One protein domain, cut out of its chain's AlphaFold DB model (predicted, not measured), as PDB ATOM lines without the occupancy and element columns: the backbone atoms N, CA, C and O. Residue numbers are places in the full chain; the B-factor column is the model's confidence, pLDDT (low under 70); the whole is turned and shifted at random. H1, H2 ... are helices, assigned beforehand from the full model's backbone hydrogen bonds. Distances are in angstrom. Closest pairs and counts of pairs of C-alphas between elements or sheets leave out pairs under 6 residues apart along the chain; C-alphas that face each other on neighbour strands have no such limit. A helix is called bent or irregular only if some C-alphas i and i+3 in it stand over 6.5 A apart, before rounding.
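This is residues 220 to 398 of the 398 residues of an uncharacterized protein of Chlamydiae bacterium (UniProt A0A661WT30). The longest helix, H4, crosses one side of a three-helix bundle of H1, H6 and H7a, with H5 folded back along it in a hairpin; H3 crosses H4 and one part of H1. Residues 257 to 263, of which 259 to 263 belong to H3, stick out on one side, and residues 393 to 398, of which 393 to 396 belong to the bent H7, on another. The printed part has 179 residues with seven named helices, H1 to H7 in order, and no named strand: all helix. It is compact, with a radius of gyration of the C-alphas of 16.5 A, and spans 45 by 41 by 30 A.

Find C-alpha 287 at (131.007, 152.523, 82.712); from there H4, residues 287 to 314, runs 40.9 A to C-alpha 314 at (132.635, 132.929, 118.544). H5, residues 318 to 337, measures 29.2 A. Before H4 come H1, residues 225 to 244, 29.5 A; H2, residues 251 to 255, 6.1 A; and H3, residues 259 to 280, 33.3 A. H1 and H3 are neither bent nor irregular, but only just: C-alphas 240 and 243 are 6.1 A apart, and 263 and 266 6.0 A. H6, residues 348 to 368, measures 29.2 A. H7, residues 373 to 396, was assigned as one helix by its hydrogen bonds but is bent, with C-alphas 385 and 388 7.2 A apart; its arms are H7a, residues 373 to 385, 18.7 A, and H7b, residues 388 to 396, 12.1 A, ending at C-alpha 396 (161.591, 154.651, 93.607).

Start at H4, which touches H5 in a hairpin, closest at C-alphas 309 and 321, 4.8 A, at a shallow tilt of 7 degrees. H4 touches H3 at C-alphas 293 and 271, 4.1 A, about perpendicular at 71 degrees, but only just. With residues 293 to 300 alone it touches H1, closest at C-alphas 297 and 228, 6.8 A. H1 touches H7a at C-alphas 230 and 384, 5.4 A, opposite ways at a shallow tilt of 10 degrees. H6 and H7a form a hairpin, closest at C-alphas 365 and 376, 6.1 A. H2 is close to H3 but not clearly touching, at C-alphas 255 and 261, 6.4 A. Every O i to N i+4 pair is within hydrogen-bond range in H2, H4, H5, H6, H7a and H7b; H1 has 14 of 16 and H3 14 of 18.

The C-alphas of Thr 257 and Ser 398 are the two farthest apart, 53.3 A. The printed part has no cut and no long link. Look for low confidence, pLDDT under 70, at residues 243 to 260, 339 to 347 and 396 to 398.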
ATOM      1  N   VAL A 220     145.239 155.567 103.350       75.50
ATOM      2  CA  VAL A 220     144.146 155.647 102.371       75.50
ATOM      3  C   VAL A 220     144.308 154.536 101.318       75.50
ATOM      4  O   VAL A 220     145.316 154.549 100.601       75.50
ATOM      5  N   PRO A 221     143.373 153.576 101.201       77.31
ATOM      6  CA  PRO A 221     143.445 152.511 100.203       77.31
ATOM      7  C   PRO A 221     143.387 153.085  98.782       77.31
ATOM      8  O   PRO A 221     142.720 154.087  98.517       77.31
ATOM      9  N   GLN A 222     144.106 152.449  97.856       78.12
ATOM     10  CA  GLN A 222     144.061 152.782  96.435       78.12
ATOM     11  C   GLN A 222     143.397 151.643  95.674       78.12
ATOM     12  O   GLN A 222     143.890 150.517  95.673       78.12
ATOM     13  N   TYR A 223     142.297 151.958  95.004       82.31
ATOM     14  CA  TYR A 223     141.602 151.034  94.125       82.31
ATOM     15  C   TYR A 223     142.012 151.347  92.692       82.31
ATOM     16  O   TYR A 223     141.478 152.245  92.057       82.31
ATOM     17  N   ASN A 224     143.036 150.646  92.225       85.81
ATOM     18  CA  ASN A 224     143.445 150.610  90.828       85.81
ATOM     19  C   ASN A 224     143.241 149.182  90.293       85.81
ATOM     20  O   ASN A 224     142.884 148.268  91.047       85.81
ATOM     21  N   ASP A 225     143.483 148.974  89.000       89.44
ATOM     22  CA  ASP A 225     143.299 147.657  88.374       89.44
ATOM     23  C   ASP A 225     144.145 146.566  89.038       89.44
ATOM     24  O   ASP A 225     143.682 145.437  89.193       89.44
ATOM     25  N   LEU A 226     145.353 146.916  89.497       90.25
ATOM     26  CA  LEU A 226     146.226 145.997  90.224       90.25
ATOM     27  C   LEU A 226     145.602 145.561  91.553       90.25
ATOM     28  O   LEU A 226     145.535 144.367  91.824       90.25
ATOM     29  N   THR A 227     145.122 146.495  92.376       91.88
ATOM     30  CA  THR A 227     144.473 146.177  93.655       91.88
ATOM     31  C   THR A 227     143.243 145.297  93.439       91.88
ATOM     32  O   THR A 227     143.076 144.294  94.130       91.88
ATOM     33  N   LEU A 228     142.401 145.625  92.452       93.44
ATOM     34  CA  LEU A 228     141.199 144.849  92.132       93.44
ATOM     35  C   LEU A 228     141.540 143.428  91.670       93.44
ATOM     36  O   LEU A 228     140.918 142.465  92.122       93.44
ATOM     37  N   TYR A 229     142.567 143.283  90.833       95.44
ATOM     38  CA  TYR A 229     143.115 141.985  90.452       95.44
ATOM     39  C   TYR A 229     143.615 141.192  91.667       95.44
ATOM     40  O   TYR A 229     143.328 140.005  91.799       95.44
ATOM     41  N   MET A 230     144.320 141.842  92.589       95.56
ATOM     42  CA  MET A 230     144.887 141.202  93.778       95.56
ATOM     43  C   MET A 230     143.802 140.750  94.761       95.56
ATOM     44  O   MET A 230     143.904 139.669  95.343       95.56
ATOM     45  N   MET A 231     142.723 141.527  94.894       95.69
ATOM     46  CA  MET A 231     141.518 141.111  95.618       95.69
ATOM     47  C   MET A 231     140.850 139.904  94.953       95.69
ATOM     48  O   MET A 231     140.465 138.961  95.646       95.69
ATOM     49  N   ALA A 232     140.750 139.900  93.620       96.69
ATOM     50  CA  ALA A 232     140.236 138.759  92.869       96.69
ATOM     51  C   ALA A 232     141.106 137.512  93.057       96.69
ATOM     52  O   ALA A 232     140.577 136.437  93.333       96.69
ATOM     53  N   LEU A 233     142.430 137.648  93.021       96.50
ATOM     54  CA  LEU A 233     143.352 136.551  93.292       96.50
ATOM     55  C   LEU A 233     143.171 135.997  94.713       96.50
ATOM     56  O   LEU A 233     143.027 134.788  94.883       96.50
ATOM     57  N   ALA A 234     143.115 136.864  95.728       95.88
ATOM     58  CA  ALA A 234     142.879 136.451  97.111       95.88
ATOM     59  C   ALA A 234     141.536 135.718  97.275       95.88
ATOM     60  O   ALA A 234     141.442 134.736  98.014       95.88
ATOM     61  N   PHE A 235     140.497 136.169  96.567       94.88
ATOM     62  CA  PHE A 235     139.184 135.531  96.587       94.88
ATOM     63  C   PHE A 235     139.191 134.178  95.876       94.88
ATOM     64  O   PHE A 235     138.635 133.216  96.400       94.88
ATOM     65  N   ALA A 236     139.876 134.064  94.738       94.06
ATOM     66  CA  ALA A 236     140.064 132.792  94.049       94.06
ATOM     67  C   ALA A 236     140.785 131.771  94.944       94.06
ATOM     68  O   ALA A 236     140.336 130.632  95.056       94.06
ATOM     69  N   LEU A 237     141.844 132.189  95.650       92.69
ATOM     70  CA  LEU A 237     142.543 131.344  96.625       92.69
ATOM     71  C   LEU A 237     141.609 130.890  97.756       92.69
ATOM     72  O   LEU A 237     141.598 129.712  98.109       92.69
ATOM     73  N   LEU A 238     140.778 131.792  98.292       90.81
ATOM     74  CA  LEU A 238     139.761 131.432  99.284       90.81
ATOM     75  C   LEU A 238     138.782 130.377  98.742       90.81
ATOM     76  O   LEU A 238     138.514 129.401  99.442       90.81
ATOM     77  N   LEU A 239     138.265 130.550  97.521       87.62
ATOM     78  CA  LEU A 239     137.339 129.596  96.896       87.62
ATOM     79  C   LEU A 239     137.960 128.202  96.745       87.62
ATOM     80  O   LEU A 239     137.280 127.214  97.017       87.62
ATOM     81  N   LEU A 240     139.241 128.122  96.372       87.44
ATOM     82  CA  LEU A 240     139.963 126.851  96.247       87.44
ATOM     83  C   LEU A 240     140.068 126.100  97.584       87.44
ATOM     84  O   LEU A 240     140.018 124.874  97.599       87.44
ATOM     85  N   LEU A 241     140.171 126.811  98.712       82.50
ATOM     86  CA  LEU A 241     140.202 126.171 100.029       82.50
ATOM     87  C   LEU A 241     138.825 125.845 100.595       82.50
ATOM     88  O   LEU A 241     138.714 124.893 101.363       82.50
ATOM     89  N   LEU A 242     137.779 126.597 100.243       75.62
ATOM     90  CA  LEU A 242     136.427 126.317 100.739       75.62
ATOM     91  C   LEU A 242     135.972 124.892 100.397       75.62
ATOM     92  O   LEU A 242     135.276 124.281 101.206       75.62
ATOM     93  N   ASP A 243     136.405 124.355  99.256       68.38
ATOM     94  CA  ASP A 243     136.116 122.974  98.856       68.38
ATOM     95  C   ASP A 243     136.820 121.948  99.766       68.38
ATOM     96  O   ASP A 243     136.235 120.946 100.172       68.38
ATOM     97  N   SER A 244     138.049 122.248 100.199       68.69
ATOM     98  CA  SER A 244     138.842 121.360 101.057       68.69
ATOM     99  C   SER A 244     138.343 121.288 102.503       68.69
ATOM    100  O   SER A 244     138.627 120.304 103.186       68.69
ATOM    101  N   PHE A 245     137.660 122.318 103.010       58.81
ATOM    102  CA  PHE A 245     137.351 122.409 104.441       58.81
ATOM    103  C   PHE A 245     136.078 121.679 104.874       58.81
ATOM    104  O   PHE A 245     135.831 121.614 106.076       58.81
ATOM    105  N   GLY A 246     135.283 121.115 103.954       52.91
ATOM    106  CA  GLY A 246     134.183 120.179 104.259       52.91
ATOM    107  C   GLY A 246     133.093 120.689 105.219       52.91
ATOM    108  O   GLY A 246     132.146 119.970 105.533       52.91
ATOM    109  N   SER A 247     133.190 121.929 105.706       50.09
ATOM    110  CA  SER A 247     132.253 122.510 106.649       50.09
ATOM    111  C   SER A 247     131.011 122.908 105.871       50.09
ATOM    112  O   SER A 247     131.037 123.890 105.130       50.09
ATOM    113  N   GLY A 248     129.935 122.139 106.040       47.16
ATOM    114  CA  GLY A 248     128.628 122.258 105.385       47.16
ATOM    115  C   GLY A 248     127.865 123.577 105.574       47.16
ATOM    116  O   GLY A 248     126.635 123.583 105.511       47.16
ATOM    117  N   VAL A 249     128.545 124.711 105.754       50.00
ATOM    118  CA  VAL A 249     127.985 126.014 105.397       50.00
ATOM    119  C   VAL A 249     127.885 126.016 103.883       50.00
ATOM    120  O   VAL A 249     128.820 126.349 103.162       50.00
ATOM    121  N   SER A 250     126.740 125.562 103.394       52.22
ATOM    122  CA  SER A 250     126.410 125.583 101.983       52.22
ATOM    123  C   SER A 250     126.363 127.054 101.548       52.22
ATOM    124  O   SER A 250     125.319 127.695 101.607       52.22
ATOM    125  N   VAL A 251     127.505 127.620 101.143       54.19
ATOM    126  CA  VAL A 251     127.605 128.968 100.550       54.19
ATOM    127  C   VAL A 251     126.637 129.066  99.364       54.19
ATOM    128  O   VAL A 251     125.995 130.091  99.160       54.19
ATOM    129  N   LYS A 252     126.411 127.935  98.676       52.00
ATOM    130  CA  LYS A 252     125.344 127.732  97.689       52.00
ATOM    131  C   LYS A 252     123.936 128.027  98.240       52.00
ATOM    132  O   LYS A 252     123.141 128.643  97.549       52.00
ATOM    133  N   ARG A 253     123.605 127.650  99.477       53.12
ATOM    134  CA  ARG A 253     122.291 127.932 100.087       53.12
ATOM    135  C   ARG A 253     122.153 129.382 100.559       53.12
ATOM    136  O   ARG A 253     121.061 129.924 100.469       53.12
ATOM    137  N   LEU A 254     123.235 130.005 101.037       52.03
ATOM    138  CA  LEU A 254     123.213 131.412 101.466       52.03
ATOM    139  C   LEU A 254     123.148 132.380 100.275       52.03
ATOM    140  O   LEU A 254     122.540 133.438 100.382       52.03
ATOM    141  N   MET A 255     123.746 132.010  99.139       55.16
ATOM    142  CA  MET A 255     123.663 132.806  97.920       55.16
ATOM    143  C   MET A 255     122.251 132.722  97.317       55.16
ATOM    144  O   MET A 255     121.643 133.754  97.107       55.16
ATOM    145  N   PHE A 256     121.666 131.543  97.092       56.78
ATOM    146  CA  PHE A 256     120.624 131.346  96.060       56.78
ATOM    147  C   PHE A 256     119.133 131.582  96.404       56.78
ATOM    148  O   PHE A 256     118.281 131.194  95.610       56.78
ATOM    149  N   THR A 257     118.757 132.206  97.522       62.44
ATOM    150  CA  THR A 257     117.336 132.184  97.947       62.44
ATOM    151  C   THR A 257     116.455 133.349  97.482       62.44
ATOM    152  O   THR A 257     115.237 133.205  97.532       62.44
ATOM    153  N   ASN A 258     117.006 134.463  96.982       69.69
ATOM    154  CA  ASN A 258     116.218 135.668  96.673       69.69
ATOM    155  C   ASN A 258     116.401 136.176  95.234       69.69
ATOM    156  O   ASN A 258     117.456 136.015  94.627       69.69
ATOM    157  N   ILE A 259     115.400 136.893  94.706       68.50
ATOM    158  CA  ILE A 259     115.477 137.554  93.387       68.50
ATOM    159  C   ILE A 259     116.623 138.576  93.311       68.50
ATOM    160  O   ILE A 259     117.241 138.759  92.266       68.50
ATOM    161  N   PHE A 260     116.967 139.169  94.459       66.12
ATOM    162  CA  PHE A 260     118.136 140.026  94.628       66.12
ATOM    163  C   PHE A 260     119.441 139.283  94.307       66.12
ATOM    164  O   PHE A 260     120.319 139.836  93.650       66.12
ATOM    165  N   THR A 261     119.544 138.004  94.674       77.69
ATOM    166  CA  THR A 261     120.677 137.154  94.302       77.69
ATOM    167  C   THR A 261     120.764 136.971  92.795       77.69
ATOM    168  O   THR A 261     121.856 137.047  92.237       77.69
ATOM    169  N   LEU A 262     119.632 136.740  92.127       79.56
ATOM    170  CA  LEU A 262     119.610 136.449  90.693       79.56
ATOM    171  C   LEU A 262     120.163 137.615  89.862       79.56
ATOM    172  O   LEU A 262     120.733 137.381  88.804       79.56
ATOM    173  N   VAL A 263     120.059 138.846  90.368       83.56
ATOM    174  CA  VAL A 263     120.630 140.046  89.739       83.56
ATOM    175  C   VAL A 263     122.048 140.337  90.237       83.56
ATOM    176  O   VAL A 263     122.938 140.616  89.436       83.56
ATOM    177  N   LEU A 264     122.291 140.257  91.549       84.44
ATOM    178  CA  LEU A 264     123.576 140.643  92.134       84.44
ATOM    179  C   LEU A 264     124.697 139.650  91.793       84.44
ATOM    180  O   LEU A 264     125.831 140.061  91.559       84.44
ATOM    181  N   VAL A 265     124.395 138.348  91.741       87.00
ATOM    182  CA  VAL A 265     125.403 137.305  91.497       87.00
ATOM    183  C   VAL A 265     126.002 137.399  90.092       87.00
ATOM    184  O   VAL A 265     127.229 137.384  89.999       87.00
ATOM    185  N   PRO A 266     125.226 137.558  89.003       89.75
ATOM    186  CA  PRO A 266     125.806 137.790  87.684       89.75
ATOM    187  C   PRO A 266     126.696 139.034  87.631       89.75
ATOM    188  O   PRO A 266     127.793 138.961  87.086       89.75
ATOM    189  N   VAL A 267     126.273 140.150  88.237       91.44
ATOM    190  CA  VAL A 267     127.076 141.388  88.289       91.44
ATOM    191  C   VAL A 267     128.376 141.162  89.059       91.44
ATOM    192  O   VAL A 267     129.439 141.586  88.612       91.44
ATOM    193  N   PHE A 268     128.316 140.439  90.177       91.56
ATOM    194  CA  PHE A 268     129.489 140.068  90.960       91.56
ATOM    195  C   PHE A 268     130.461 139.181  90.168       91.56
ATOM    196  O   PHE A 268     131.660 139.452  90.149       91.56
ATOM    197  N   ILE A 269     129.955 138.148  89.486       93.44
ATOM    198  CA  ILE A 269     130.767 137.246  88.655       93.44
ATOM    199  C   ILE A 269     131.415 138.022  87.504       93.44
ATOM    200  O   ILE A 269     132.605 137.853  87.244       93.44
ATOM    201  N   LEU A 270     130.663 138.901  86.839       95.44
ATOM    202  CA  LEU A 270     131.202 139.777  85.800       95.44
ATOM    203  C   LEU A 270     132.284 140.700  86.359       95.44
ATOM    204  O   LEU A 270     133.342 140.821  85.750       95.44
ATOM    205  N   GLY A 271     132.059 141.297  87.531       95.44
ATOM    206  CA  GLY A 271     133.047 142.116  88.225       95.44
ATOM    207  C   GLY A 271     134.338 141.357  88.518       95.44
ATOM    208  O   GLY A 271     135.409 141.838  88.167       95.44
ATOM    209  N   PHE A 272     134.237 140.135  89.049       96.12
ATOM    210  CA  PHE A 272     135.380 139.247  89.280       96.12
ATOM    211  C   PHE A 272     136.159 138.956  87.989       96.12
ATOM    212  O   PHE A 272     137.381 139.111  87.946       96.12
ATOM    213  N   ILE A 273     135.453 138.577  86.919       96.12
ATOM    214  CA  ILE A 273     136.063 138.289  85.615       96.12
ATOM    215  C   ILE A 273     136.736 139.543  85.051       96.12
ATOM    216  O   ILE A 273     137.863 139.462  84.567       96.12
ATOM    217  N   PHE A 274     136.090 140.708  85.135       95.44
ATOM    218  CA  PHE A 274     136.654 141.966  84.655       95.44
ATOM    219  C   PHE A 274     137.872 142.410  85.462       95.44
ATOM    220  O   PHE A 274     138.844 142.843  84.849       95.44
ATOM    221  N   SER A 275     137.879 142.229  86.786       94.88
ATOM    222  CA  SER A 275     139.051 142.498  87.629       94.88
ATOM    223  C   SER A 275     140.262 141.645  87.241       94.88
ATOM    224  O   SER A 275     141.389 142.120  87.330       94.88
ATOM    225  N   ILE A 276     140.051 140.414  86.762       94.88
ATOM    226  CA  ILE A 276     141.132 139.574  86.227       94.88
ATOM    227  C   ILE A 276     141.495 139.983  84.797       94.88
ATOM    228  O   ILE A 276     142.667 140.086  84.466       94.88
ATOM    229  N   TYR A 277     140.513 140.216  83.930       93.81
ATOM    230  CA  TYR A 277     140.748 140.505  82.516       93.81
ATOM    231  C   TYR A 277     141.463 141.846  82.293       93.81
ATOM    232  O   TYR A 277     142.421 141.915  81.520       93.81
ATOM    233  N   HIS A 278     141.020 142.911  82.967       88.94
ATOM    234  CA  HIS A 278     141.515 144.267  82.722       88.94
ATOM    235  C   HIS A 278     142.949 144.496  83.195       88.94
ATOM    236  O   HIS A 278     143.610 145.380  82.664       88.94
ATOM    237  N   VAL A 279     143.471 143.667  84.101       89.12
ATOM    238  CA  VAL A 279     144.887 143.755  84.480       89.12
ATOM    239  C   VAL A 279     145.821 143.313  83.341       89.12
ATOM    240  O   VAL A 279     146.970 143.734  83.283       89.12
ATOM    241  N   PHE A 280     145.351 142.452  82.429       88.12
ATOM    242  CA  PHE A 280     146.160 141.929  81.320       88.12
ATOM    243  C   PHE A 280     145.883 142.625  79.987       88.12
ATOM    244  O   PHE A 280     146.683 142.499  79.056       88.12
ATOM    245  N   VAL A 281     144.751 143.321  79.874       86.12
ATOM    246  CA  VAL A 281     144.298 143.940  78.630       86.12
ATOM    247  C   VAL A 281     144.006 145.419  78.845       86.12
ATOM    248  O   VAL A 281     142.962 145.788  79.384       86.12
ATOM    249  N   ASN A 282     144.892 146.257  78.308       73.94
ATOM    250  CA  ASN A 282     144.734 147.708  78.299       73.94
ATOM    251  C   ASN A 282     143.741 148.076  77.189       73.94
ATOM    252  O   ASN A 282     144.102 148.244  76.023       73.94
ATOM    253  N   LYS A 283     142.458 148.093  77.544       76.62
ATOM    254  CA  LYS A 283     141.357 148.583  76.713       76.62
ATOM    255  C   LYS A 283     140.513 149.532  77.546       76.62
ATOM    256  O   LYS A 283     140.281 149.243  78.720       76.62
ATOM    257  N   GLU A 284     139.992 150.568  76.895       76.81
ATOM    258  CA  GLU A 284     139.033 151.504  77.481       76.81
ATOM    259  C   GLU A 284     137.899 150.764  78.204       76.81
ATOM    260  O   GLU A 284     137.338 149.757  77.728       76.81
ATOM    261  N   LYS A 285     137.579 151.251  79.402       81.12
ATOM    262  CA  LYS A 285     136.566 150.655  80.265       81.12
ATOM    263  C   LYS A 285     135.233 151.335  80.015       81.12
ATOM    264  O   LYS A 285     135.049 152.526  80.222       81.12
ATOM    265  N   SER A 286     134.244 150.537  79.628       87.56
ATOM    266  CA  SER A 286     132.853 150.984  79.687       87.56
ATOM    267  C   SER A 286     132.448 151.218  81.147       87.56
ATOM    268  O   SER A 286     132.824 150.434  82.025       87.56
ATOM    269  N   LYS A 287     131.599 152.228  81.392       87.69
ATOM    270  CA  LYS A 287     131.007 152.523  82.712       87.69
ATOM    271  C   LYS A 287     130.410 151.281  83.384       87.69
ATOM    272  O   LYS A 287     130.521 151.117  84.593       87.69
ATOM    273  N   PHE A 288     129.823 150.372  82.602       90.00
ATOM    274  CA  PHE A 288     129.258 149.122  83.116       90.00
ATOM    275  C   PHE A 288     130.325 148.163  83.668       90.00
ATOM    276  O   PHE A 288     130.118 147.528  84.706       90.00
ATOM    277  N   LYS A 289     131.480 148.062  82.998       91.44
ATOM    278  CA  LYS A 289     132.595 147.219  83.456       91.44
ATOM    279  C   LYS A 289     133.180 147.772  84.749       91.44
ATOM    280  O   LYS A 289     133.360 147.018  85.702       91.44
ATOM    281  N   LEU A 290     133.385 149.090  84.784       88.56
ATOM    282  CA  LEU A 290     133.866 149.820  85.951       88.56
ATOM    283  C   LEU A 290     132.951 149.591  87.160       88.56
ATOM    284  O   LEU A 290     133.404 149.147  88.213       88.56
ATOM    285  N   LEU A 291     131.644 149.791  86.967       89.94
ATOM    286  CA  LEU A 291     130.635 149.568  87.997       89.94
ATOM    287  C   LEU A 291     130.659 148.124  88.512       89.94
ATOM    288  O   LEU A 291     130.634 147.905  89.719       89.94
ATOM    289  N   SER A 292     130.754 147.137  87.617       92.44
ATOM    290  CA  SER A 292     130.800 145.722  88.007       92.44
ATOM    291  C   SER A 292     132.038 145.403  88.856       92.44
ATOM    292  O   SER A 292     131.928 144.703  89.863       92.44
ATOM    293  N   MET A 293     133.207 145.948  88.501       93.88
ATOM    294  CA  MET A 293     134.451 145.789  89.270       93.88
ATOM    295  C   MET A 293     134.357 146.433  90.664       93.88
ATOM    296  O   MET A 293     134.791 145.836  91.650       93.88
ATOM    297  N   VAL A 294     133.747 147.619  90.767       91.56
ATOM    298  CA  VAL A 294     133.517 148.299  92.055       91.56
ATOM    299  C   VAL A 294     132.533 147.512  92.921       91.56
ATOM    300  O   VAL A 294     132.818 147.261  94.091       91.56
ATOM    301  N   VAL A 295     131.409 147.055  92.355       92.06
ATOM    302  CA  VAL A 295     130.424 146.215  93.062       92.06
ATOM    303  C   VAL A 295     131.082 144.946  93.603       92.06
ATOM    304  O   VAL A 295     130.860 144.575  94.755       92.06
ATOM    305  N   PHE A 296     131.934 144.309  92.799       94.81
ATOM    306  CA  PHE A 296     132.723 143.153  93.209       94.81
ATOM    307  C   PHE A 296     133.629 143.456  94.415       94.81
ATOM    308  O   PHE A 296     133.599 142.725  95.410       94.81
ATOM    309  N   ALA A 297     134.385 144.555  94.368       93.94
ATOM    310  CA  ALA A 297     135.272 144.951  95.456       93.94
ATOM    311  C   ALA A 297     134.508 145.295  96.743       93.94
ATOM    312  O   ALA A 297     134.899 144.843  97.823       93.94
ATOM    313  N   VAL A 298     133.398 146.034  96.642       93.06
ATOM    314  CA  VAL A 298     132.531 146.345  97.791       93.06
ATOM    315  C   VAL A 298     132.013 145.059  98.428       93.06
ATOM    316  O   VAL A 298     132.128 144.858  99.640       93.06
ATOM    317  N   PHE A 299     131.495 144.145  97.603       92.44
ATOM    318  CA  PHE A 299     130.954 142.875  98.071       92.44
ATOM    319  C   PHE A 299     131.998 142.054  98.830       92.44
ATOM    320  O   PHE A 299     131.719 141.583  99.931       92.44
ATOM    321  N   ILE A 300     133.210 141.908  98.285       93.50
ATOM    322  CA  ILE A 300     134.281 141.151  98.941       93.50
ATOM    323  C   ILE A 300     134.676 141.765 100.284       93.50
ATOM    324  O   ILE A 300     134.859 141.026 101.252       93.50
ATOM    325  N   ASN A 301     134.784 143.093 100.366       92.75
ATOM    326  CA  ASN A 301     135.128 143.761 101.618       92.75
ATOM    327  C   ASN A 301     134.057 143.493 102.687       92.75
ATOM    328  O   ASN A 301     134.396 143.074 103.793       92.75
ATOM    329  N   ILE A 302     132.770 143.627 102.340       91.12
ATOM    330  CA  ILE A 302     131.653 143.306 103.246       91.12
ATOM    331  C   ILE A 302     131.683 141.828 103.657       91.12
ATOM    332  O   ILE A 302     131.636 141.510 104.847       91.12
ATOM    333  N   PHE A 303     131.795 140.922 102.683       89.56
ATOM    334  CA  PHE A 303     131.812 139.479 102.910       89.56
ATOM    335  C   PHE A 303     132.949 139.070 103.853       89.56
ATOM    336  O   PHE A 303     132.733 138.317 104.805       89.56
ATOM    337  N   SER A 304     134.149 139.609 103.630       91.44
ATOM    338  CA  SER A 304     135.316 139.338 104.467       91.44
ATOM    339  C   SER A 304     135.094 139.786 105.917       91.44
ATOM    340  O   SER A 304     135.313 138.994 106.837       91.44
ATOM    341  N   GLY A 305     134.559 140.997 106.119       89.81
ATOM    342  CA  GLY A 305     134.267 141.558 107.437       89.81
ATOM    343  C   GLY A 305     133.253 140.735 108.224       89.81
ATOM    344  O   GLY A 305     133.473 140.455 109.401       89.81
ATOM    345  N   ILE A 306     132.181 140.271 107.570       87.31
ATOM    346  CA  ILE A 306     131.183 139.388 108.195       87.31
ATOM    347  C   ILE A 306     131.826 138.055 108.602       87.31
ATOM    348  O   ILE A 306     131.655 137.607 109.737       87.31
ATOM    349  N   MET A 307     132.600 137.431 107.708       87.94
ATOM    350  CA  MET A 307     133.221 136.125 107.958       87.94
ATOM    351  C   MET A 307     134.230 136.160 109.111       87.94
ATOM    352  O   MET A 307     134.194 135.297 109.994       87.94
ATOM    353  N   ALA A 308     135.122 137.152 109.140       87.94
ATOM    354  CA  ALA A 308     136.054 137.300 110.255       87.94
ATOM    355  C   ALA A 308     135.355 137.775 111.531       87.94
ATOM    356  O   ALA A 308     135.715 137.340 112.624       87.94
ATOM    357  N   GLY A 309     134.323 138.611 111.401       87.44
ATOM    358  CA  GLY A 309     133.503 139.046 112.521       87.44
ATOM    359  C   GLY A 309     132.875 137.857 113.253       87.44
ATOM    360  O   GLY A 309     133.097 137.678 114.450       87.44
ATOM    361  N   ILE A 310     132.172 136.976 112.533       86.06
ATOM    362  CA  ILE A 310     131.580 135.758 113.114       86.06
ATOM    363  C   ILE A 310     132.649 134.901 113.807       86.06
ATOM    364  O   ILE A 310     132.398 134.353 114.883       86.06
ATOM    365  N   TYR A 311     133.849 134.803 113.227       88.19
ATOM    366  CA  TYR A 311     134.958 134.076 113.839       88.19
ATOM    367  C   TYR A 311     135.393 134.688 115.186       88.19
ATOM    368  O   TYR A 311     135.467 133.970 116.185       88.19
ATOM    369  N   PHE A 312     135.646 136.000 115.248       89.31
ATOM    370  CA  PHE A 312     136.069 136.668 116.488       89.31
ATOM    371  C   PHE A 312     134.973 136.687 117.554       89.31
ATOM    372  O   PHE A 312     135.274 136.501 118.735       89.31
ATOM    373  N   TYR A 313     133.714 136.834 117.135       88.12
ATOM    374  CA  TYR A 313     132.558 136.758 118.021       88.12
ATOM    375  C   TYR A 313     132.483 135.396 118.722       88.12
ATOM    376  O   TYR A 313     132.402 135.338 119.946       88.12
ATOM    377  N   LYS A 314     132.620 134.290 117.973       89.56
ATOM    378  CA  LYS A 314     132.635 132.929 118.544       89.56
ATOM    379  C   LYS A 314     133.795 132.685 119.512       89.56
ATOM    380  O   LYS A 314     133.671 131.853 120.402       89.56
ATOM    381  N   LYS A 315     134.916 133.394 119.348       90.38
ATOM    382  CA  LYS A 315     136.096 133.288 120.221       90.38
ATOM    383  C   LYS A 315     136.006 134.176 121.474       90.38
ATOM    384  O   LYS A 315     136.936 134.177 122.272       90.38
ATOM    385  N   GLY A 316     134.929 134.950 121.638       91.12
ATOM    386  CA  GLY A 316     134.741 135.869 122.767       91.12
ATOM    387  C   GLY A 316     135.577 137.154 122.690       91.12
ATOM    388  O   GLY A 316     135.633 137.911 123.655       91.12
ATOM    389  N   ASN A 317     136.228 137.438 121.555       88.12
ATOM    390  CA  ASN A 317     137.016 138.659 121.369       88.12
ATOM    391  C   ASN A 317     136.153 139.758 120.731       88.12
ATOM    392  O   ASN A 317     136.257 140.056 119.538       88.12
ATOM    393  N   HIS A 318     135.272 140.347 121.540       85.56
ATOM    394  CA  HIS A 318     134.346 141.394 121.103       85.56
ATOM    395  C   HIS A 318     135.033 142.659 120.541       85.56
ATOM    396  O   HIS A 318     134.543 143.181 119.540       85.56
ATOM    397  N   PRO A 319     136.169 143.152 121.079       89.81
ATOM    398  CA  PRO A 319     136.848 144.319 120.508       89.81
ATOM    399  C   PRO A 319     137.330 144.102 119.067       89.81
ATOM    400  O   PRO A 319     137.113 144.954 118.205       89.81
ATOM    401  N   ALA A 320     137.936 142.944 118.779       84.12
ATOM    402  CA  ALA A 320     138.423 142.623 117.436       84.12
ATOM    403  C   ALA A 320     137.280 142.523 116.410       84.12
ATOM    404  O   ALA A 320     137.441 142.931 115.261       84.12
ATOM    405  N   TYR A 321     136.111 142.035 116.838       84.38
ATOM    406  CA  TYR A 321     134.899 141.989 116.019       84.38
ATOM    407  C   TYR A 321     134.482 143.379 115.518       84.38
ATOM    408  O   TYR A 321     134.360 143.587 114.308       84.38
ATOM    409  N   PHE A 322     134.309 144.343 116.429       86.38
ATOM    410  CA  PHE A 322     133.888 145.699 116.061       86.38
ATOM    411  C   PHE A 322     134.935 146.411 115.204       86.38
ATOM    412  O   PHE A 322     134.577 147.074 114.231       86.38
ATOM    413  N   LEU A 323     136.221 146.226 115.519       88.44
ATOM    414  CA  LEU A 323     137.316 146.815 114.753       88.44
ATOM    415  C   LEU A 323     137.314 146.340 113.291       88.44
ATOM    416  O   LEU A 323     137.452 147.158 112.385       88.44
ATOM    417  N   MET A 324     137.127 145.038 113.048       85.00
ATOM    418  CA  MET A 324     137.106 144.486 111.687       85.00
ATOM    419  C   MET A 324     135.908 144.978 110.878       85.00
ATOM    420  O   MET A 324     136.059 145.326 109.707       85.00
ATOM    421  N   ILE A 325     134.728 145.055 111.497       86.62
ATOM    422  CA  ILE A 325     133.535 145.596 110.841       86.62
ATOM    423  C   ILE A 325     133.754 147.063 110.478       86.62
ATOM    424  O   ILE A 325     133.554 147.441 109.324       86.62
ATOM    425  N   PHE A 326     134.219 147.875 111.430       89.12
ATOM    426  CA  PHE A 326     134.481 149.292 111.198       89.12
ATOM    427  C   PHE A 326     135.515 149.506 110.087       89.12
ATOM    428  O   PHE A 326     135.300 150.321 109.192       89.12
ATOM    429  N   TRP A 327     136.596 148.722 110.092       87.06
ATOM    430  CA  TRP A 327     137.611 148.757 109.043       87.06
ATOM    431  C   TRP A 327     137.021 148.450 107.659       87.06
ATOM    432  O   TRP A 327     137.295 149.167 106.696       87.06
ATOM    433  N   CYS A 328     136.166 147.430 107.543       87.38
ATOM    434  CA  CYS A 328     135.515 147.098 106.274       87.38
ATOM    435  C   CYS A 328     134.572 148.217 105.805       87.38
ATOM    436  O   CYS A 328     134.581 148.568 104.627       87.38
ATOM    437  N   PHE A 329     133.791 148.817 106.709       88.56
ATOM    438  CA  PHE A 329     132.938 149.965 106.378       88.56
ATOM    439  C   PHE A 329     133.753 151.168 105.902       88.56
ATOM    440  O   PHE A 329     133.419 151.760 104.881       88.56
ATOM    441  N   TYR A 330     134.845 151.490 106.594       89.75
ATOM    442  CA  TYR A 330     135.738 152.583 106.223       89.75
ATOM    443  C   TYR A 330     136.303 152.413 104.804       89.75
ATOM    444  O   TYR A 330     136.226 153.337 103.996       89.75
ATOM    445  N   ASN A 331     136.795 151.216 104.466       86.75
ATOM    446  CA  ASN A 331     137.305 150.926 103.123       86.75
ATOM    447  C   ASN A 331     136.211 151.059 102.048       86.75
ATOM    448  O   ASN A 331     136.452 151.659 101.004       86.75
ATOM    449  N   ASN A 332     134.995 150.575 102.323       88.50
ATOM    450  CA  ASN A 332     133.866 150.708 101.397       88.50
ATOM    451  C   ASN A 332     133.450 152.165 101.173       88.50
ATOM    452  O   ASN A 332     133.167 152.547 100.042       88.50
ATOM    453  N   ILE A 333     133.438 152.985 102.226       88.62
ATOM    454  CA  ILE A 333     133.161 154.420 102.108       88.62
ATOM    455  C   ILE A 333     134.194 155.060 101.179       88.62
ATOM    456  O   ILE A 333     133.820 155.714 100.211       88.62
ATOM    457  N   ILE A 334     135.487 154.815 101.406       85.81
ATOM    458  CA  ILE A 334     136.545 155.378 100.553       85.81
ATOM    459  C   ILE A 334     136.404 154.922  99.100       85.81
ATOM    460  O   ILE A 334     136.530 155.748  98.200       85.81
ATOM    461  N   LEU A 335     136.112 153.640  98.874       84.50
ATOM    462  CA  LEU A 335     135.885 153.094  97.538       84.50
ATOM    463  C   LEU A 335     134.732 153.800  96.811       84.50
ATOM    464  O   LEU A 335     134.856 154.104  95.633       84.50
ATOM    465  N   ILE A 336     133.628 154.080  97.503       84.31
ATOM    466  CA  ILE A 336     132.455 154.737  96.907       84.31
ATOM    467  C   ILE A 336     132.729 156.219  96.614       84.31
ATOM    468  O   ILE A 336     132.286 156.731  95.590       84.31
ATOM    469  N   PHE A 337     133.451 156.917  97.494       81.12
ATOM    470  CA  PHE A 337     133.762 158.339  97.305       81.12
ATOM    471  C   PHE A 337     134.857 158.586  96.262       81.12
ATOM    472  O   PHE A 337     134.878 159.647  95.638       81.12
ATOM    473  N   LYS A 338     135.764 157.629  96.052       74.88
ATOM    474  CA  LYS A 338     136.807 157.720  95.031       74.88
ATOM    475  C   LYS A 338     136.243 157.228  93.691       74.88
ATOM    476  O   LYS A 338     136.465 156.092  93.292       74.88
ATOM    477  N   ASN A 339     135.465 158.092  93.036       58.84
ATOM    478  CA  ASN A 339     134.705 157.778  91.817       58.84
ATOM    479  C   ASN A 339     135.582 157.525  90.569       58.84
ATOM    480  O   ASN A 339     135.075 157.020  89.572       58.84
ATOM    481  N   ASP A 340     136.883 157.822  90.645       58.62
ATOM    482  CA  ASP A 340     137.861 157.533  89.596       58.62
ATOM    483  C   ASP A 340     138.778 156.382  90.022       58.62
ATOM    484  O   ASP A 340     139.575 156.488  90.965       58.62
ATOM    485  N   LEU A 341     138.655 155.252  89.319       61.78
ATOM    486  CA  LEU A 341     139.664 154.199  89.358       61.78
ATOM    487  C   LEU A 341     140.844 154.688  88.517       61.78
ATOM    488  O   LEU A 341     140.708 154.846  87.308       61.78
ATOM    489  N   ASP A 342     141.986 154.921  89.164       58.62
ATOM    490  CA  ASP A 342     143.203 155.407  88.508       58.62
ATOM    491  C   ASP A 342     143.605 154.448  87.363       58.62
ATOM    492  O   ASP A 342     144.119 153.349  87.609       58.62
ATOM    493  N   GLU A 343     143.372 154.852  86.108       56.66
ATOM    494  CA  GLU A 343     143.746 154.103  84.900       56.66
ATOM    495  C   GLU A 343     145.242 154.274  84.615       56.66
ATOM    496  O   GLU A 343     145.679 154.970  83.704       56.66
ATOM    497  N   CYS A 344     146.076 153.657  85.446       56.97
ATOM    498  CA  CYS A 344     147.503 153.565  85.168       56.97
ATOM    499  C   CYS A 344     147.814 152.219  84.515       56.97
ATOM    500  O   CYS A 344     147.496 151.174  85.082       56.97
ATOM    501  N   ASP A 345     148.509 152.250  83.370       56.19
ATOM    502  CA  ASP A 345     149.106 151.065  82.747       56.19
ATOM    503  C   ASP A 345     149.923 150.297  83.805       56.19
ATOM    504  O   ASP A 345     151.008 150.715  84.248       56.19
ATOM    505  N   THR A 346     149.373 149.167  84.248       60.09
ATOM    506  CA  THR A 346     150.028 148.282  85.207       60.09
ATOM    507  C   THR A 346     151.147 147.550  84.484       60.09
ATOM    508  O   THR A 346     150.967 146.903  83.451       60.09
ATOM    509  N   VAL A 347     152.371 147.689  84.994       68.94
ATOM    510  CA  VAL A 347     153.521 147.015  84.389       68.94
ATOM    511  C   VAL A 347     153.399 145.535  84.733       68.94
ATOM    512  O   VAL A 347     153.213 145.191  85.896       68.94
ATOM    513  N   ARG A 348     153.568 144.636  83.752       80.50
ATOM    514  CA  ARG A 348     153.512 143.170  83.964       80.50
ATOM    515  C   ARG A 348     154.334 142.685  85.173       80.50
ATOM    516  O   ARG A 348     153.974 141.699  85.806       80.50
ATOM    517  N   ARG A 349     155.425 143.389  85.504       80.69
ATOM    518  CA  ARG A 349     156.254 143.141  86.696       80.69
ATOM    519  C   ARG A 349     155.513 143.384  88.013       80.69
ATOM    520  O   ARG A 349     155.661 142.579  88.922       80.69
ATOM    521  N   GLU A 350     154.723 144.451  88.115       87.75
ATOM    522  CA  GLU A 350     153.940 144.770  89.318       87.75
ATOM    523  C   GLU A 350     152.879 143.693  89.576       87.75
ATOM    524  O   GLU A 350     152.710 143.264  90.714       87.75
ATOM    525  N   ILE A 351     152.238 143.199  88.511       91.06
ATOM    526  CA  ILE A 351     151.273 142.092  88.578       91.06
ATOM    527  C   ILE A 351     151.958 140.837  89.122       91.06
ATOM    528  O   ILE A 351     151.497 140.273  90.106       91.06
ATOM    529  N   LEU A 352     153.085 140.429  88.527       91.12
ATOM    530  CA  LEU A 352     153.816 139.231  88.950       91.12
ATOM    531  C   LEU A 352     154.280 139.324  90.412       91.12
ATOM    532  O   LEU A 352     154.061 138.392  91.185       91.12
ATOM    533  N   LEU A 353     154.901 140.444  90.793       91.56
ATOM    534  CA  LEU A 353     155.367 140.676  92.162       91.56
ATOM    535  C   LEU A 353     154.206 140.689  93.152       91.56
ATOM    536  O   LEU A 353     154.309 140.097  94.225       91.56
ATOM    537  N   GLY A 354     153.092 141.316  92.777       92.75
ATOM    538  CA  GLY A 354     151.877 141.301  93.568       92.75
ATOM    539  C   GLY A 354     151.349 139.883  93.780       92.75
ATOM    540  O   GLY A 354     151.161 139.462  94.922       92.75
ATOM    541  N   SER A 355     151.174 139.111  92.709       95.19
ATOM    542  CA  SER A 355     150.659 137.742  92.804       95.19
ATOM    543  C   SER A 355     151.546 136.855  93.672       95.19
ATOM    544  O   SER A 355     151.030 136.106  94.502       95.19
ATOM    545  N   ILE A 356     152.872 136.975  93.534       95.25
ATOM    546  CA  ILE A 356     153.838 136.264  94.384       95.25
ATOM    547  C   ILE A 356     153.684 136.696  95.845       95.25
ATOM    548  O   ILE A 356     153.622 135.834  96.718       95.25
ATOM    549  N   ALA A 357     153.583 137.999  96.123       95.00
ATOM    550  CA  ALA A 357     153.436 138.508  97.484       95.00
ATOM    551  C   ALA A 357     152.149 138.003  98.155       95.00
ATOM    552  O   ALA A 357     152.202 137.516  99.285       95.00
ATOM    553  N   ILE A 358     151.005 138.055  97.462       95.56
ATOM    554  CA  ILE A 358     149.728 137.551  97.991       95.56
ATOM    555  C   ILE A 358     149.797 136.047  98.228       95.56
ATOM    556  O   ILE A 358     149.421 135.593  99.306       95.56
ATOM    557  N   LEU A 359     150.321 135.274  97.272       96.00
ATOM    558  CA  LEU A 359     150.468 133.828  97.423       96.00
ATOM    559  C   LEU A 359     151.394 133.472  98.595       96.00
ATOM    560  O   LEU A 359     151.088 132.578  99.379       96.00
ATOM    561  N   PHE A 360     152.503 134.193  98.744       95.88
ATOM    562  CA  PHE A 360     153.459 133.991  99.828       95.88
ATOM    563  C   PHE A 360     152.838 134.279 101.197       95.88
ATOM    564  O   PHE A 360     152.911 133.435 102.089       95.88
ATOM    565  N   ILE A 361     152.161 135.423 101.351       95.81
ATOM    566  CA  ILE A 361     151.431 135.775 102.579       95.81
ATOM    567  C   ILE A 361     150.382 134.706 102.889       95.81
ATOM    568  O   ILE A 361     150.293 134.234 104.020       95.81
ATOM    569  N   TYR A 362     149.631 134.280 101.876       95.25
ATOM    570  CA  TYR A 362     148.607 133.256 102.009       95.25
ATOM    571  C   TYR A 362     149.177 131.930 102.536       95.25
ATOM    572  O   TYR A 362     148.682 131.391 103.527       95.25
ATOM    573  N   ILE A 363     150.264 131.438 101.927       95.12
ATOM    574  CA  ILE A 363     150.951 130.200 102.326       95.12
ATOM    575  C   ILE A 363     151.509 130.318 103.747       95.12
ATOM    576  O   ILE A 363     151.296 129.420 104.563       95.12
ATOM    577  N   ILE A 364     152.183 131.423 104.081       96.56
ATOM    578  CA  ILE A 364     152.725 131.642 105.429       96.56
ATOM    579  C   ILE A 364     151.605 131.628 106.463       96.56
ATOM    580  O   ILE A 364     151.695 130.919 107.467       96.56
ATOM    581  N   CYS A 365     150.538 132.393 106.230       95.88
ATOM    582  CA  CYS A 365     149.456 132.503 107.195       95.88
ATOM    583  C   CYS A 365     148.745 131.160 107.418       95.88
ATOM    584  O   CYS A 365     148.388 130.854 108.555       95.88
ATOM    585  N   LEU A 366     148.578 130.338 106.377       92.56
ATOM    586  CA  LEU A 366     147.907 129.040 106.492       92.56
ATOM    587  C   LEU A 366     148.795 127.931 107.045       92.56
ATOM    588  O   LEU A 366     148.388 127.231 107.968       92.56
ATOM    589  N   PHE A 367     149.986 127.740 106.485       93.31
ATOM    590  CA  PHE A 367     150.805 126.568 106.795       93.31
ATOM    591  C   PHE A 367     151.740 126.807 107.977       93.31
ATOM    592  O   PHE A 367     151.904 125.920 108.814       93.31
ATOM    593  N   ILE A 368     152.318 128.009 108.074       95.62
ATOM    594  CA  ILE A 368     153.277 128.342 109.133       95.62
ATOM    595  C   ILE A 368     152.533 128.839 110.372       95.62
ATOM    596  O   ILE A 368     152.706 128.296 111.459       95.62
ATOM    597  N   LEU A 369     151.670 129.846 110.207       95.00
ATOM    598  CA  LEU A 369     150.970 130.479 111.329       95.00
ATOM    599  C   LEU A 369     149.665 129.767 111.718       95.00
ATOM    600  O   LEU A 369     149.104 130.073 112.770       95.00
ATOM    601  N   ARG A 370     149.176 128.825 110.894       94.06
ATOM    602  CA  ARG A 370     147.929 128.061 111.113       94.06
ATOM    603  C   ARG A 370     146.718 128.951 111.411       94.06
ATOM    604  O   ARG A 370     145.868 128.626 112.242       94.06
ATOM    605  N   ILE A 371     146.645 130.094 110.735       92.50
ATOM    606  CA  ILE A 371     145.553 131.056 110.872       92.50
ATOM    607  C   ILE A 371     144.321 130.527 110.113       92.50
ATOM    608  O   ILE A 371     144.458 129.993 109.013       92.50
ATOM    609  N   PRO A 372     143.098 130.690 110.653       90.06
ATOM    610  CA  PRO A 372     141.868 130.316 109.960       90.06
ATOM    611  C   PRO A 372     141.722 131.003 108.589       90.06
ATOM    612  O   PRO A 372     141.975 132.209 108.496       90.06
ATOM    613  N   PRO A 373     141.208 130.312 107.551       90.00
ATOM    614  CA  PRO A 373     141.112 130.857 106.191       90.00
ATOM    615  C   PRO A 373     140.358 132.189 106.074       90.00
ATOM    616  O   PRO A 373     140.735 133.040 105.271       90.00
ATOM    617  N   SER A 374     139.324 132.417 106.895       89.31
ATOM    618  CA  SER A 374     138.572 133.681 106.898       89.31
ATOM    619  C   SER A 374     139.420 134.880 107.336       89.31
ATOM    620  O   SER A 374     139.278 135.965 106.778       89.31
ATOM    621  N   ILE A 375     140.328 134.687 108.298       91.19
ATOM    622  CA  ILE A 375     141.262 135.730 108.743       91.19
ATOM    623  C   ILE A 375     142.373 135.911 107.708       91.19
ATOM    624  O   ILE A 375     142.712 137.045 107.377       91.19
ATOM    625  N   VAL A 376     142.911 134.813 107.163       93.94
ATOM    626  CA  VAL A 376     143.924 134.857 106.094       93.94
ATOM    627  C   VAL A 376     143.420 135.696 104.920       93.94
ATOM    628  O   VAL A 376     144.158 136.527 104.395       93.94
ATOM    629  N   PHE A 377     142.151 135.525 104.545       93.69
ATOM    630  CA  PHE A 377     141.532 136.296 103.476       93.69
ATOM    631  C   PHE A 377     141.523 137.802 103.763       93.69
ATOM    632  O   PHE A 377     141.961 138.570 102.911       93.69
ATOM    633  N   ILE A 378     141.121 138.233 104.967       92.94
ATOM    634  CA  ILE A 378     141.195 139.653 105.358       92.94
ATOM    635  C   ILE A 378     142.624 140.181 105.295       92.94
ATOM    636  O   ILE A 378     142.841 141.279 104.787       92.94
ATOM    637  N   ILE A 379     143.597 139.413 105.792       94.06
ATOM    638  CA  ILE A 379     145.008 139.806 105.737       94.06
ATOM    639  C   ILE A 379     145.414 140.025 104.275       94.06
ATOM    640  O   ILE A 379     145.978 141.063 103.945       94.06
ATOM    641  N   CYS A 380     145.059 139.107 103.376       95.50
ATOM    642  CA  CYS A 380     145.361 139.245 101.953       95.50
ATOM    643  C   CYS A 380     144.684 140.470 101.321       95.50
ATOM    644  O   CYS A 380     145.335 141.174 100.557       95.50
ATOM    645  N   LEU A 381     143.422 140.768 101.656       93.88
ATOM    646  CA  LEU A 381     142.736 141.976 101.172       93.88
ATOM    647  C   LEU A 381     143.391 143.259 101.685       93.88
ATOM    648  O   LEU A 381     143.556 144.213 100.927       93.88
ATOM    649  N   PHE A 382     143.802 143.273 102.954       92.25
ATOM    650  CA  PHE A 382     144.555 144.383 103.521       92.25
ATOM    651  C   PHE A 382     145.849 144.590 102.732       92.25
ATOM    652  O   PHE A 382     146.085 145.680 102.225       92.25
ATOM    653  N   TYR A 383     146.646 143.539 102.535       92.81
ATOM    654  CA  TYR A 383     147.877 143.644 101.754       92.81
ATOM    655  C   TYR A 383     147.619 144.045 100.300       92.81
ATOM    656  O   TYR A 383     148.349 144.889  99.789       92.81
ATOM    657  N   ALA A 384     146.569 143.540  99.649       92.62
ATOM    658  CA  ALA A 384     146.215 143.927  98.283       92.62
ATOM    659  C   ALA A 384     146.079 145.456  98.128       92.62
ATOM    660  O   ALA A 384     146.569 146.003  97.145       92.62
ATOM    661  N   ASN A 385     145.523 146.149  99.130       89.69
ATOM    662  CA  ASN A 385     145.385 147.612  99.133       89.69
ATOM    663  C   ASN A 385     146.710 148.382  99.261       89.69
ATOM    664  O   ASN A 385     146.778 149.550  98.872       89.69
ATOM    665  N   TYR A 386     147.753 147.764  99.822       88.75
ATOM    666  CA  TYR A 386     149.030 148.430 100.112       88.75
ATOM    667  C   TYR A 386     150.191 147.940  99.244       88.75
ATOM    668  O   TYR A 386     151.185 148.656  99.116       88.75
ATOM    669  N   VAL A 387     150.079 146.769  98.609       86.19
ATOM    670  CA  VAL A 387     151.153 146.171  97.801       86.19
ATOM    671  C   VAL A 387     151.631 147.122  96.706       86.19
ATOM    672  O   VAL A 387     152.836 147.280  96.548       86.19
ATOM    673  N   HIS A 388     150.732 147.826  96.013       82.44
ATOM    674  CA  HIS A 388     151.137 148.795  94.988       82.44
ATOM    675  C   HIS A 388     152.033 149.908  95.558       82.44
ATOM    676  O   HIS A 388     153.078 150.221  94.989       82.44
ATOM    677  N   LYS A 389     151.680 150.464  96.727       81.88
ATOM    678  CA  LYS A 389     152.489 151.497  97.394       81.88
ATOM    679  C   LYS A 389     153.856 150.959  97.811       81.88
ATOM    680  O   LYS A 389     154.855 151.649  97.631       81.88
ATOM    681  N   ILE A 390     153.899 149.735  98.341       83.19
ATOM    682  CA  ILE A 390     155.142 149.071  98.757       83.19
ATOM    683  C   ILE A 390     156.048 148.849  97.543       83.19
ATOM    684  O   ILE A 390     157.204 149.268  97.558       83.19
ATOM    685  N   ILE A 391     155.510 148.266  96.470       81.25
ATOM    686  CA  ILE A 391     156.239 148.005  95.227       81.25
ATOM    687  C   ILE A 391     156.801 149.309  94.650       81.25
ATOM    688  O   ILE A 391     157.998 149.396  94.379       81.25
ATOM    689  N   ASN A 392     155.973 150.347  94.527       74.38
ATOM    690  CA  ASN A 392     156.415 151.637  93.999       74.38
ATOM    691  C   ASN A 392     157.486 152.286  94.878       74.38
ATOM    692  O   ASN A 392     158.430 152.865  94.353       74.38
ATOM    693  N   SER A 393     157.364 152.184  96.205       76.75
ATOM    694  CA  SER A 393     158.368 152.737  97.118       76.75
ATOM    695  C   SER A 393     159.726 152.051  96.975       76.75
ATOM    696  O   SER A 393     160.751 152.724  97.033       76.75
ATOM    697  N   PHE A 394     159.732 150.740  96.717       75.12
ATOM    698  CA  PHE A 394     160.951 149.963  96.520       75.12
ATOM    699  C   PHE A 394     161.655 150.351  95.214       75.12
ATOM    700  O   PHE A 394     162.856 150.612  95.207       75.12
ATOM    701  N   PHE A 395     160.896 150.480  94.122       70.56
ATOM    702  CA  PHE A 395     161.445 150.889  92.826       70.56
ATOM    703  C   PHE A 395     161.807 152.374  92.740       70.56
ATOM    704  O   PHE A 395     162.647 152.738  91.934       70.56
ATOM    705  N   ALA A 396     161.210 153.241  93.560       63.12
ATOM    706  CA  ALA A 396     161.591 154.651  93.607       63.12
ATOM    707  C   ALA A 396     162.961 154.884  94.276       63.12
ATOM    708  O   ALA A 396     163.533 155.961  94.121       63.12
ATOM    709  N   SER A 397     163.460 153.909  95.045       52.31
ATOM    710  CA  SER A 397     164.771 153.972  95.710       52.31
ATOM    711  C   SER A 397     165.922 153.331  94.926       52.31
ATOM    712  O   SER A 397     167.072 153.484  95.331       52.31
ATOM    713  N   SER A 398     165.615 152.617  93.838       44.66
ATOM    714  CA  SER A 398     166.573 151.976  92.926       44.66
ATOM    715  C   SER A 398     166.719 152.788  91.652       44.66
ATOM    716  O   SER A 398     167.867 152.972  91.199       44.66
TER     717      SER A 398